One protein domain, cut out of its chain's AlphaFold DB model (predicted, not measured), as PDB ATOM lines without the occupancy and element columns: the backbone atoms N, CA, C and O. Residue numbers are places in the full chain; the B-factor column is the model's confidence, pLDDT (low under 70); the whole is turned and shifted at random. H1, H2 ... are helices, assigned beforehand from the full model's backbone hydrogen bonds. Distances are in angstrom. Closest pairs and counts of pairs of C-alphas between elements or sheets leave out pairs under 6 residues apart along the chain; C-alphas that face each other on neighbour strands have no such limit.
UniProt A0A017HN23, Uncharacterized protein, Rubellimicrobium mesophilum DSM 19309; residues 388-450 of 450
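This is residues 388 to 450 of the 450 residues of an uncharacterized protein of Rubellimicrobium mesophilum DSM 19309 (UniProt A0A017HN23). H2, H3 and H4 run side by side in alternating directions as a small triangular bundle, and short H1 lies beside H2 and H4, away from H3. The printed part has 63 residues, with four named helices in the order H1, H2, H3, H4 and no named strand: all helix. It is compact, with a radius of gyration of the C-alphas of 10.5 A, spanning 27 by 25 by 18 A.

H1, residues 388 to 393, is apart from H3, residues 415 to 429. H2, residues 401 to 410, and H3 form a hairpin, closest at C-alphas 408 and 418, 5.9 A. H3 and H4, residues 435 to 448, form another, closest at C-alphas 428 and 435, 4.9 A. Every O i to N i+4 pair is within hydrogen-bond range in H2, H3 and H4; in H1, 1 of 2.

H1 begins at C-alpha 388 (-24.306, -24.486, -11.646). H2 is 14.1 A long, H3 21.2 A. H4, 19.8 A, ends at C-alpha 448 (-29.782, -11.544, -6.726).

C-alphas 430 and 450 are farthest apart, 28.7 A. The printed part has no cut and no long link; no printed residue is under 70 in pLDDT.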
ATOM      1  N   ALA A 388     -24.948 -23.699 -10.589       77.69
ATOM      2  CA  ALA A 388     -24.306 -24.486 -11.646       77.69
ATOM      3  C   ALA A 388     -25.279 -24.922 -12.763       77.69
ATOM      4  O   ALA A 388     -24.890 -24.991 -13.930       77.69
ATOM      5  N   ASP A 389     -26.546 -25.175 -12.424       90.88
ATOM      6  CA  ASP A 389     -27.595 -25.459 -13.409       90.88
ATOM      7  C   ASP A 389     -27.910 -24.187 -14.214       90.88
ATOM      8  O   ASP A 389     -28.129 -24.247 -15.423       90.88
ATOM      9  N   LEU A 390     -27.867 -23.023 -13.550       92.25
ATOM     10  CA  LEU A 390     -28.163 -21.710 -14.128       92.25
ATOM     11  C   LEU A 390     -27.238 -21.343 -15.301       92.25
ATOM     12  O   LEU A 390     -27.708 -20.803 -16.298       92.25
ATOM     13  N   ASP A 391     -25.943 -21.654 -15.211       94.62
ATOM     14  CA  ASP A 391     -24.989 -21.377 -16.295       94.62
ATOM     15  C   ASP A 391     -25.179 -22.295 -17.510       94.62
ATOM     16  O   ASP A 391     -24.952 -21.854 -18.634       94.62
ATOM     17  N   THR A 392     -25.656 -23.527 -17.303       95.38
ATOM     18  CA  THR A 392     -26.031 -24.444 -18.398       95.38
ATOM     19  C   THR A 392     -27.363 -24.024 -19.032       95.38
ATOM     20  O   THR A 392     -27.554 -24.128 -20.237       95.38
ATOM     21  N   LEU A 393     -28.287 -23.518 -18.211       95.75
ATOM     22  CA  LEU A 393     -29.618 -23.064 -18.611       95.75
ATOM     23  C   LEU A 393     -29.606 -21.720 -19.368       95.75
ATOM     24  O   LEU A 393     -30.530 -21.434 -20.126       95.75
ATOM     25  N   LEU A 394     -28.576 -20.894 -19.159       96.50
ATOM     26  CA  LEU A 394     -28.390 -19.576 -19.786       96.50
ATOM     27  C   LEU A 394     -27.231 -19.560 -20.803       96.50
ATOM     28  O   LEU A 394     -26.630 -18.509 -21.042       96.50
ATOM     29  N   ASP A 395     -26.918 -20.716 -21.388       96.06
ATOM     30  CA  ASP A 395     -26.024 -20.846 -22.540       96.06
ATOM     31  C   ASP A 395     -26.728 -20.323 -23.815       96.06
ATOM     32  O   ASP A 395     -27.788 -20.848 -24.167       96.06
ATOM     33  N   PRO A 396     -26.191 -19.304 -24.520       94.69
ATOM     34  CA  PRO A 396     -26.786 -18.808 -25.761       94.69
ATOM     35  C   PRO A 396     -26.807 -19.844 -26.897       94.69
ATOM     36  O   PRO A 396     -27.706 -19.767 -27.735       94.69
ATOM     37  N   ASP A 397     -25.877 -20.807 -26.927       95.25
ATOM     38  CA  ASP A 397     -25.793 -21.810 -28.002       95.25
ATOM     39  C   ASP A 397     -26.785 -22.975 -27.801       95.25
ATOM     40  O   ASP A 397     -27.167 -23.639 -28.766       95.25
ATOM     41  N   ASN A 398     -27.244 -23.209 -26.562       95.38
ATOM     42  CA  ASN A 398     -28.113 -24.335 -26.176       95.38
ATOM     43  C   ASN A 398     -29.398 -23.890 -25.435       95.38
ATOM     44  O   ASN A 398     -29.958 -24.639 -24.632       95.38
ATOM     45  N   LEU A 399     -29.870 -22.665 -25.686       95.50
ATOM     46  CA  LEU A 399     -30.898 -22.000 -24.880       95.50
ATOM     47  C   LEU A 399     -32.297 -22.657 -24.927       95.50
ATOM     48  O   LEU A 399     -33.080 -22.431 -25.855       95.50
ATOM     49  N   ASP A 400     -32.690 -23.345 -23.850       96.69
ATOM     50  CA  ASP A 400     -34.083 -23.766 -23.631       96.69
ATOM     51  C   ASP A 400     -34.926 -22.622 -23.035       96.69
ATOM     52  O   ASP A 400     -35.097 -22.484 -21.821       96.69
ATOM     53  N   VAL A 401     -35.525 -21.822 -23.920       95.94
ATOM     54  CA  VAL A 401     -36.449 -20.724 -23.578       95.94
ATOM     55  C   VAL A 401     -37.612 -21.174 -22.675       95.94
ATOM     56  O   VAL A 401     -38.075 -20.390 -21.839       95.94
ATOM     57  N   ALA A 402     -38.085 -22.421 -22.783       96.56
ATOM     58  CA  ALA A 402     -39.189 -22.931 -21.969       96.56
ATOM     59  C   ALA A 402     -38.742 -23.299 -20.543       96.56
ATOM     60  O   ALA A 402     -39.523 -23.117 -19.601       96.56
ATOM     61  N   ALA A 403     -37.504 -23.771 -20.375       95.88
ATOM     62  CA  ALA A 403     -36.885 -24.001 -19.071       95.88
ATOM     63  C   ALA A 403     -36.431 -22.687 -18.407       95.88
ATOM     64  O   ALA A 403     -36.696 -22.498 -17.220       95.88
ATOM     65  N   VAL A 404     -35.866 -21.728 -19.159       96.62
ATOM     66  CA  VAL A 404     -35.557 -20.378 -18.635       96.62
ATOM     67  C   VAL A 404     -36.834 -19.684 -18.156       96.62
ATOM     68  O   VAL A 404     -36.862 -19.112 -17.068       96.62
ATOM     69  N   THR A 405     -37.923 -19.794 -18.925       97.00
ATOM     70  CA  THR A 405     -39.242 -19.284 -18.518       97.00
ATOM     71  C   THR A 405     -39.704 -19.925 -17.207       97.00
ATOM     72  O   THR A 405     -40.107 -19.197 -16.306       97.00
ATOM     73  N   GLN A 406     -39.573 -21.249 -17.042       95.88
ATOM     74  CA  GLN A 406     -39.917 -21.927 -15.782       95.88
ATOM     75  C   GLN A 406     -39.033 -21.486 -14.604       95.88
ATOM     76  O   GLN A 406     -39.549 -21.298 -13.505       95.88
ATOM     77  N   ALA A 407     -37.733 -21.254 -14.814       95.50
ATOM     78  CA  ALA A 407     -36.848 -20.731 -13.771       95.50
ATOM     79  C   ALA A 407     -37.244 -19.303 -13.340       95.50
ATOM     80  O   ALA A 407     -37.256 -18.997 -12.147       95.50
ATOM     81  N   ILE A 408     -37.650 -18.445 -14.284       96.56
ATOM     82  CA  ILE A 408     -38.206 -17.117 -13.973       96.56
ATOM     83  C   ILE A 408     -39.551 -17.250 -13.238       96.56
ATOM     84  O   ILE A 408     -39.749 -16.586 -12.218       96.56
ATOM     85  N   GLU A 409     -40.451 -18.128 -13.694       96.00
ATOM     86  CA  GLU A 409     -41.753 -18.400 -13.063       96.00
ATOM     87  C   GLU A 409     -41.608 -18.910 -11.617       96.00
ATOM     88  O   GLU A 409     -42.321 -18.421 -10.738       96.00
ATOM     89  N   ALA A 410     -40.652 -19.807 -11.349       94.12
ATOM     90  CA  ALA A 410     -40.390 -20.399 -10.031       94.12
ATOM     91  C   ALA A 410     -39.545 -19.519  -9.085       94.12
ATOM     92  O   ALA A 410     -39.547 -19.738  -7.878       94.12
ATOM     93  N   SER A 411     -38.826 -18.516  -9.600       95.38
ATOM     94  CA  SER A 411     -37.961 -17.649  -8.782       95.38
ATOM     95  C   SER A 411     -38.710 -16.841  -7.709       95.38
ATOM     96  O   SER A 411     -39.907 -16.578  -7.816       95.38
ATOM     97  N   SER A 412     -37.993 -16.330  -6.710       96.12
ATOM     98  CA  SER A 412     -38.519 -15.418  -5.676       96.12
ATOM     99  C   SER A 412     -38.804 -13.986  -6.172       96.12
ATOM    100  O   SER A 412     -39.185 -13.124  -5.379       96.12
ATOM    101  N   LEU A 413     -38.606 -13.702  -7.466       96.19
ATOM    102  CA  LEU A 413     -38.669 -12.352  -8.034       96.19
ATOM    103  C   LEU A 413     -40.068 -11.722  -7.984       96.19
ATOM    104  O   LEU A 413     -41.094 -12.399  -8.070       96.19
ATOM    105  N   GLU A 414     -40.108 -10.388  -7.918       97.44
ATOM    106  CA  GLU A 414     -41.358  -9.628  -7.983       97.44
ATOM    107  C   GLU A 414     -42.102  -9.918  -9.307       97.44
ATOM    108  O   GLU A 414     -41.468  -9.907 -10.367       97.44
ATOM    109  N   PRO A 415     -43.436 -10.136  -9.302       97.25
ATOM    110  CA  PRO A 415     -44.180 -10.509 -10.510       97.25
ATOM    111  C   PRO A 415     -43.991  -9.561 -11.701       97.25
ATOM    112  O   PRO A 415     -43.910 -10.023 -12.836       97.25
ATOM    113  N   ALA A 416     -43.841  -8.254 -11.458       97.12
ATOM    114  CA  ALA A 416     -43.562  -7.277 -12.510       97.12
ATOM    115  C   ALA A 416     -42.209  -7.530 -13.209       97.12
ATOM    116  O   ALA A 416     -42.113  -7.419 -14.431       97.12
ATOM    117  N   LEU A 417     -41.180  -7.920 -12.447       97.31
ATOM    118  CA  LEU A 417     -39.868  -8.272 -12.988       97.31
ATOM    119  C   LEU A 417     -39.905  -9.629 -13.702       97.31
ATOM    120  O   LEU A 417     -39.309  -9.749 -14.769       97.31
ATOM    121  N   LYS A 418     -40.657 -10.615 -13.188       97.69
ATOM    122  CA  LYS A 418     -40.878 -11.894 -13.893       97.69
ATOM    123  C   LYS A 418     -41.448 -11.665 -15.295       97.69
ATOM    124  O   LYS A 418     -40.869 -12.145 -16.264       97.69
ATOM    125  N   THR A 419     -42.522 -10.875 -15.404       98.00
ATOM    126  CA  THR A 419     -43.117 -10.495 -16.697       98.00
ATOM    127  C   THR A 419     -42.130  -9.727 -17.577       98.00
ATOM    128  O   THR A 419     -42.022 -10.027 -18.760       98.00
ATOM    129  N   GLN A 420     -41.357  -8.783 -17.024       98.19
ATOM    130  CA  GLN A 420     -40.356  -8.054 -17.809       98.19
ATOM    131  C   GLN A 420     -39.279  -8.985 -18.392       98.19
ATOM    132  O   GLN A 420     -38.900  -8.822 -19.553       98.19
ATOM    133  N   LEU A 421     -38.789  -9.953 -17.610       97.94
ATOM    134  CA  LEU A 421     -37.750 -10.888 -18.043       97.94
ATOM    135  C   LEU A 421     -38.272 -11.891 -19.081       97.94
ATOM    136  O   LEU A 421     -37.591 -12.113 -20.081       97.94
ATOM    137  N   THR A 422     -39.481 -12.442 -18.917       97.88
ATOM    138  CA  THR A 422     -40.064 -13.334 -19.938       97.88
ATOM    139  C   THR A 422     -40.432 -12.585 -21.220       97.88
ATOM    140  O   THR A 422     -40.197 -13.114 -22.307       97.88
ATOM    141  N   THR A 423     -40.915 -11.339 -21.146       98.00
ATOM    142  CA  THR A 423     -41.105 -10.499 -22.345       98.00
ATOM    143  C   THR A 423     -39.774 -10.222 -23.050       98.00
ATOM    144  O   THR A 423     -39.682 -10.411 -24.262       98.00
ATOM    145  N   ALA A 424     -38.727  -9.838 -22.310       98.00
ATOM    146  CA  ALA A 424     -37.401  -9.594 -22.883       98.00
ATOM    147  C   ALA A 424     -36.808 -10.852 -23.543       98.00
ATOM    148  O   ALA A 424     -36.244 -10.754 -24.629       98.00
ATOM    149  N   LEU A 425     -36.989 -12.028 -22.931       97.69
ATOM    150  CA  LEU A 425     -36.549 -13.316 -23.474       97.69
ATOM    151  C   LEU A 425     -37.236 -13.654 -24.809       97.69
ATOM    152  O   LEU A 425     -36.559 -14.034 -25.759       97.69
ATOM    153  N   ASN A 426     -38.556 -13.456 -24.910       97.00
ATOM    154  CA  ASN A 426     -39.306 -13.691 -26.154       97.00
ATOM    155  C   ASN A 426     -38.878 -12.734 -27.286       97.00
ATOM    156  O   ASN A 426     -38.801 -13.141 -28.446       97.00
ATOM    157  N   VAL A 427     -38.557 -11.474 -26.966       97.19
ATOM    158  CA  VAL A 427     -37.995 -10.528 -27.949       97.19
ATOM    159  C   VAL A 427     -36.590 -10.965 -28.374       97.19
ATOM    160  O   VAL A 427     -36.310 -11.064 -29.567       97.19
ATOM    161  N   ALA A 428     -35.720 -11.297 -27.418       97.38
ATOM    162  CA  ALA A 428     -34.334 -11.679 -27.681       97.38
ATOM    163  C   ALA A 428     -34.189 -13.002 -28.454       97.38
ATOM    164  O   ALA A 428     -33.279 -13.126 -29.270       97.38
ATOM    165  N   GLN A 429     -35.113 -13.957 -28.287       95.38
ATOM    166  CA  GLN A 429     -35.168 -15.178 -29.107       95.38
ATOM    167  C   GLN A 429     -35.265 -14.867 -30.614       95.38
ATOM    168  O   GLN A 429     -34.755 -15.617 -31.441       95.38
ATOM    169  N   ASN A 430     -35.883 -13.736 -30.970       96.00
ATOM    170  CA  ASN A 430     -36.033 -13.254 -32.344       96.00
ATOM    171  C   ASN A 430     -34.961 -12.209 -32.724       96.00
ATOM    172  O   ASN A 430     -35.064 -11.553 -33.759       96.00
ATOM    173  N   SER A 431     -33.950 -11.989 -31.879       96.44
ATOM    174  CA  SER A 431     -32.920 -10.956 -32.056       96.44
ATOM    175  C   SER A 431     -31.595 -11.399 -31.416       96.44
ATOM    176  O   SER A 431     -31.293 -10.987 -30.294       96.44
ATOM    177  N   PRO A 432     -30.773 -12.211 -32.117       93.75
ATOM    178  CA  PRO A 432     -29.552 -12.807 -31.558       93.75
ATOM    179  C   PRO A 432     -28.551 -11.800 -30.972       93.75
ATOM    180  O   PRO A 432     -27.835 -12.122 -30.032       93.75
ATOM    181  N   THR A 433     -28.534 -10.564 -31.476       97.38
ATOM    182  CA  THR A 433     -27.713  -9.458 -30.956       97.38
ATOM    183  C   THR A 433     -28.118  -8.988 -29.557       97.38
ATOM    184  O   THR A 433     -27.271  -8.482 -28.831       97.38
ATOM    185  N   LEU A 434     -29.384  -9.162 -29.161       96.50
ATOM    186  CA  LEU A 434     -29.909  -8.789 -27.839       96.50
ATOM    187  C   LEU A 434     -29.840  -9.945 -26.828       96.50
ATOM    188  O   LEU A 434     -30.040  -9.739 -25.629       96.50
ATOM    189  N   LEU A 435     -29.583 -11.169 -27.299       96.94
ATOM    190  CA  LEU A 435     -29.635 -12.374 -26.479       96.94
ATOM    191  C   LEU A 435     -28.583 -12.398 -25.351       96.94
ATOM    192  O   LEU A 435     -28.983 -12.662 -24.217       96.94
ATOM    193  N   PRO A 436     -27.295 -12.051 -25.570       96.94
ATOM    194  CA  PRO A 436     -26.295 -12.053 -24.496       96.94
ATOM    195  C   PRO A 436     -26.628 -11.080 -23.354       96.94
ATOM    196  O   PRO A 436     -26.460 -11.423 -22.181       96.94
ATOM    197  N   ASP A 437     -27.159  -9.899 -23.677       97.94
ATOM    198  CA  ASP A 437     -27.540  -8.878 -22.695       97.94
ATOM    199  C   ASP A 437     -28.760  -9.313 -21.874       97.94
ATOM    200  O   ASP A 437     -28.778  -9.184 -20.645       97.94
ATOM    201  N   VAL A 438     -29.776  -9.885 -22.531       98.19
ATOM    202  CA  VAL A 438     -30.977 -10.394 -21.855       98.19
ATOM    203  C   VAL A 438     -30.650 -11.606 -20.980       98.19
ATOM    204  O   VAL A 438     -31.087 -11.641 -19.830       98.19
ATOM    205  N   LEU A 439     -29.821 -12.547 -21.447       97.50
ATOM    206  CA  LEU A 439     -29.361 -13.679 -20.631       97.50
ATOM    207  C   LEU A 439     -28.492 -13.223 -19.449       97.50
ATOM    208  O   LEU A 439     -28.649 -13.736 -18.343       97.50
ATOM    209  N   THR A 440     -27.643 -12.206 -19.631       97.81
ATOM    210  CA  THR A 440     -26.868 -11.599 -18.533       97.81
ATOM    211  C   THR A 440     -27.781 -10.962 -17.485       97.81
ATOM    212  O   THR A 440     -27.584 -11.170 -16.286       97.81
ATOM    213  N   ARG A 441     -28.832 -10.253 -17.915       97.44
ATOM    214  CA  ARG A 441     -29.833  -9.654 -17.017       97.44
ATOM    215  C   ARG A 441     -30.673 -10.704 -16.283       97.44
ATOM    216  O   ARG A 441     -30.983 -10.514 -15.108       97.44
ATOM    217  N   ILE A 442     -31.018 -11.810 -16.947       97.38
ATOM    218  CA  ILE A 442     -31.702 -12.955 -16.329       97.38
ATOM    219  C   ILE A 442     -30.777 -13.630 -15.303       97.38
ATOM    220  O   ILE A 442     -31.215 -13.860 -14.178       97.38
ATOM    221  N   ARG A 443     -29.494 -13.860 -15.631       96.94
ATOM    222  CA  ARG A 443     -28.484 -14.400 -14.697       96.94
ATOM    223  C   ARG A 443     -28.367 -13.527 -13.445       96.94
ATOM    224  O   ARG A 443     -28.438 -14.057 -12.340       96.94
ATOM    225  N   GLN A 444     -28.238 -12.207 -13.608       96.94
ATOM    226  CA  GLN A 444     -28.181 -11.257 -12.490       96.94
ATOM    227  C   GLN A 444     -29.437 -11.349 -11.619       96.94
ATOM    228  O   GLN A 444     -29.328 -11.649 -10.435       96.94
ATOM    229  N   ALA A 445     -30.629 -11.203 -12.205       96.81
ATOM    230  CA  ALA A 445     -31.878 -11.248 -11.448       96.81
ATOM    231  C   ALA A 445     -32.086 -12.589 -10.715       96.81
ATOM    232  O   ALA A 445     -32.441 -12.596  -9.540       96.81
ATOM    233  N   LEU A 446     -31.821 -13.726 -11.368       94.88
ATOM    234  CA  LEU A 446     -31.964 -15.053 -10.753       94.88
ATOM    235  C   LEU A 446     -30.886 -15.367  -9.700       94.88
ATOM    236  O   LEU A 446     -31.098 -16.275  -8.901       94.88
ATOM    237  N   THR A 447     -29.774 -14.621  -9.666       94.12
ATOM    238  CA  THR A 447     -28.726 -14.743  -8.631       94.12
ATOM    239  C   THR A 447     -28.948 -13.767  -7.470       94.12
ATOM    240  O   THR A 447     -28.690 -14.110  -6.324       94.12
ATOM    241  N   GLU A 448     -29.451 -12.558  -7.742       93.44
ATOM    242  CA  GLU A 448     -29.782 -11.544  -6.726       93.44
ATOM    243  C   GLU A 448     -31.126 -11.811  -6.021       93.44
ATOM    244  O   GLU A 448     -31.403 -11.226  -4.974       93.44
ATOM    245  N   GLY A 449     -31.975 -12.664  -6.604       84.19
ATOM    246  CA  GLY A 449     -33.301 -13.000  -6.086       84.19
ATOM    247  C   GLY A 449     -33.378 -14.229  -5.171       84.19
ATOM    248  O   GLY A 449     -34.486 -14.539  -4.729       84.19
ATOM    249  N   GLN A 450     -32.269 -14.942  -4.926       75.94
ATOM    250  CA  GLN A 450     -32.194 -16.108  -4.021       75.94
ATOM    251  C   GLN A 450     -31.776 -15.703  -2.599       75.94
ATOM    252  O   GLN A 450     -32.422 -16.209  -1.654       75.94
TER     253      GLN A 450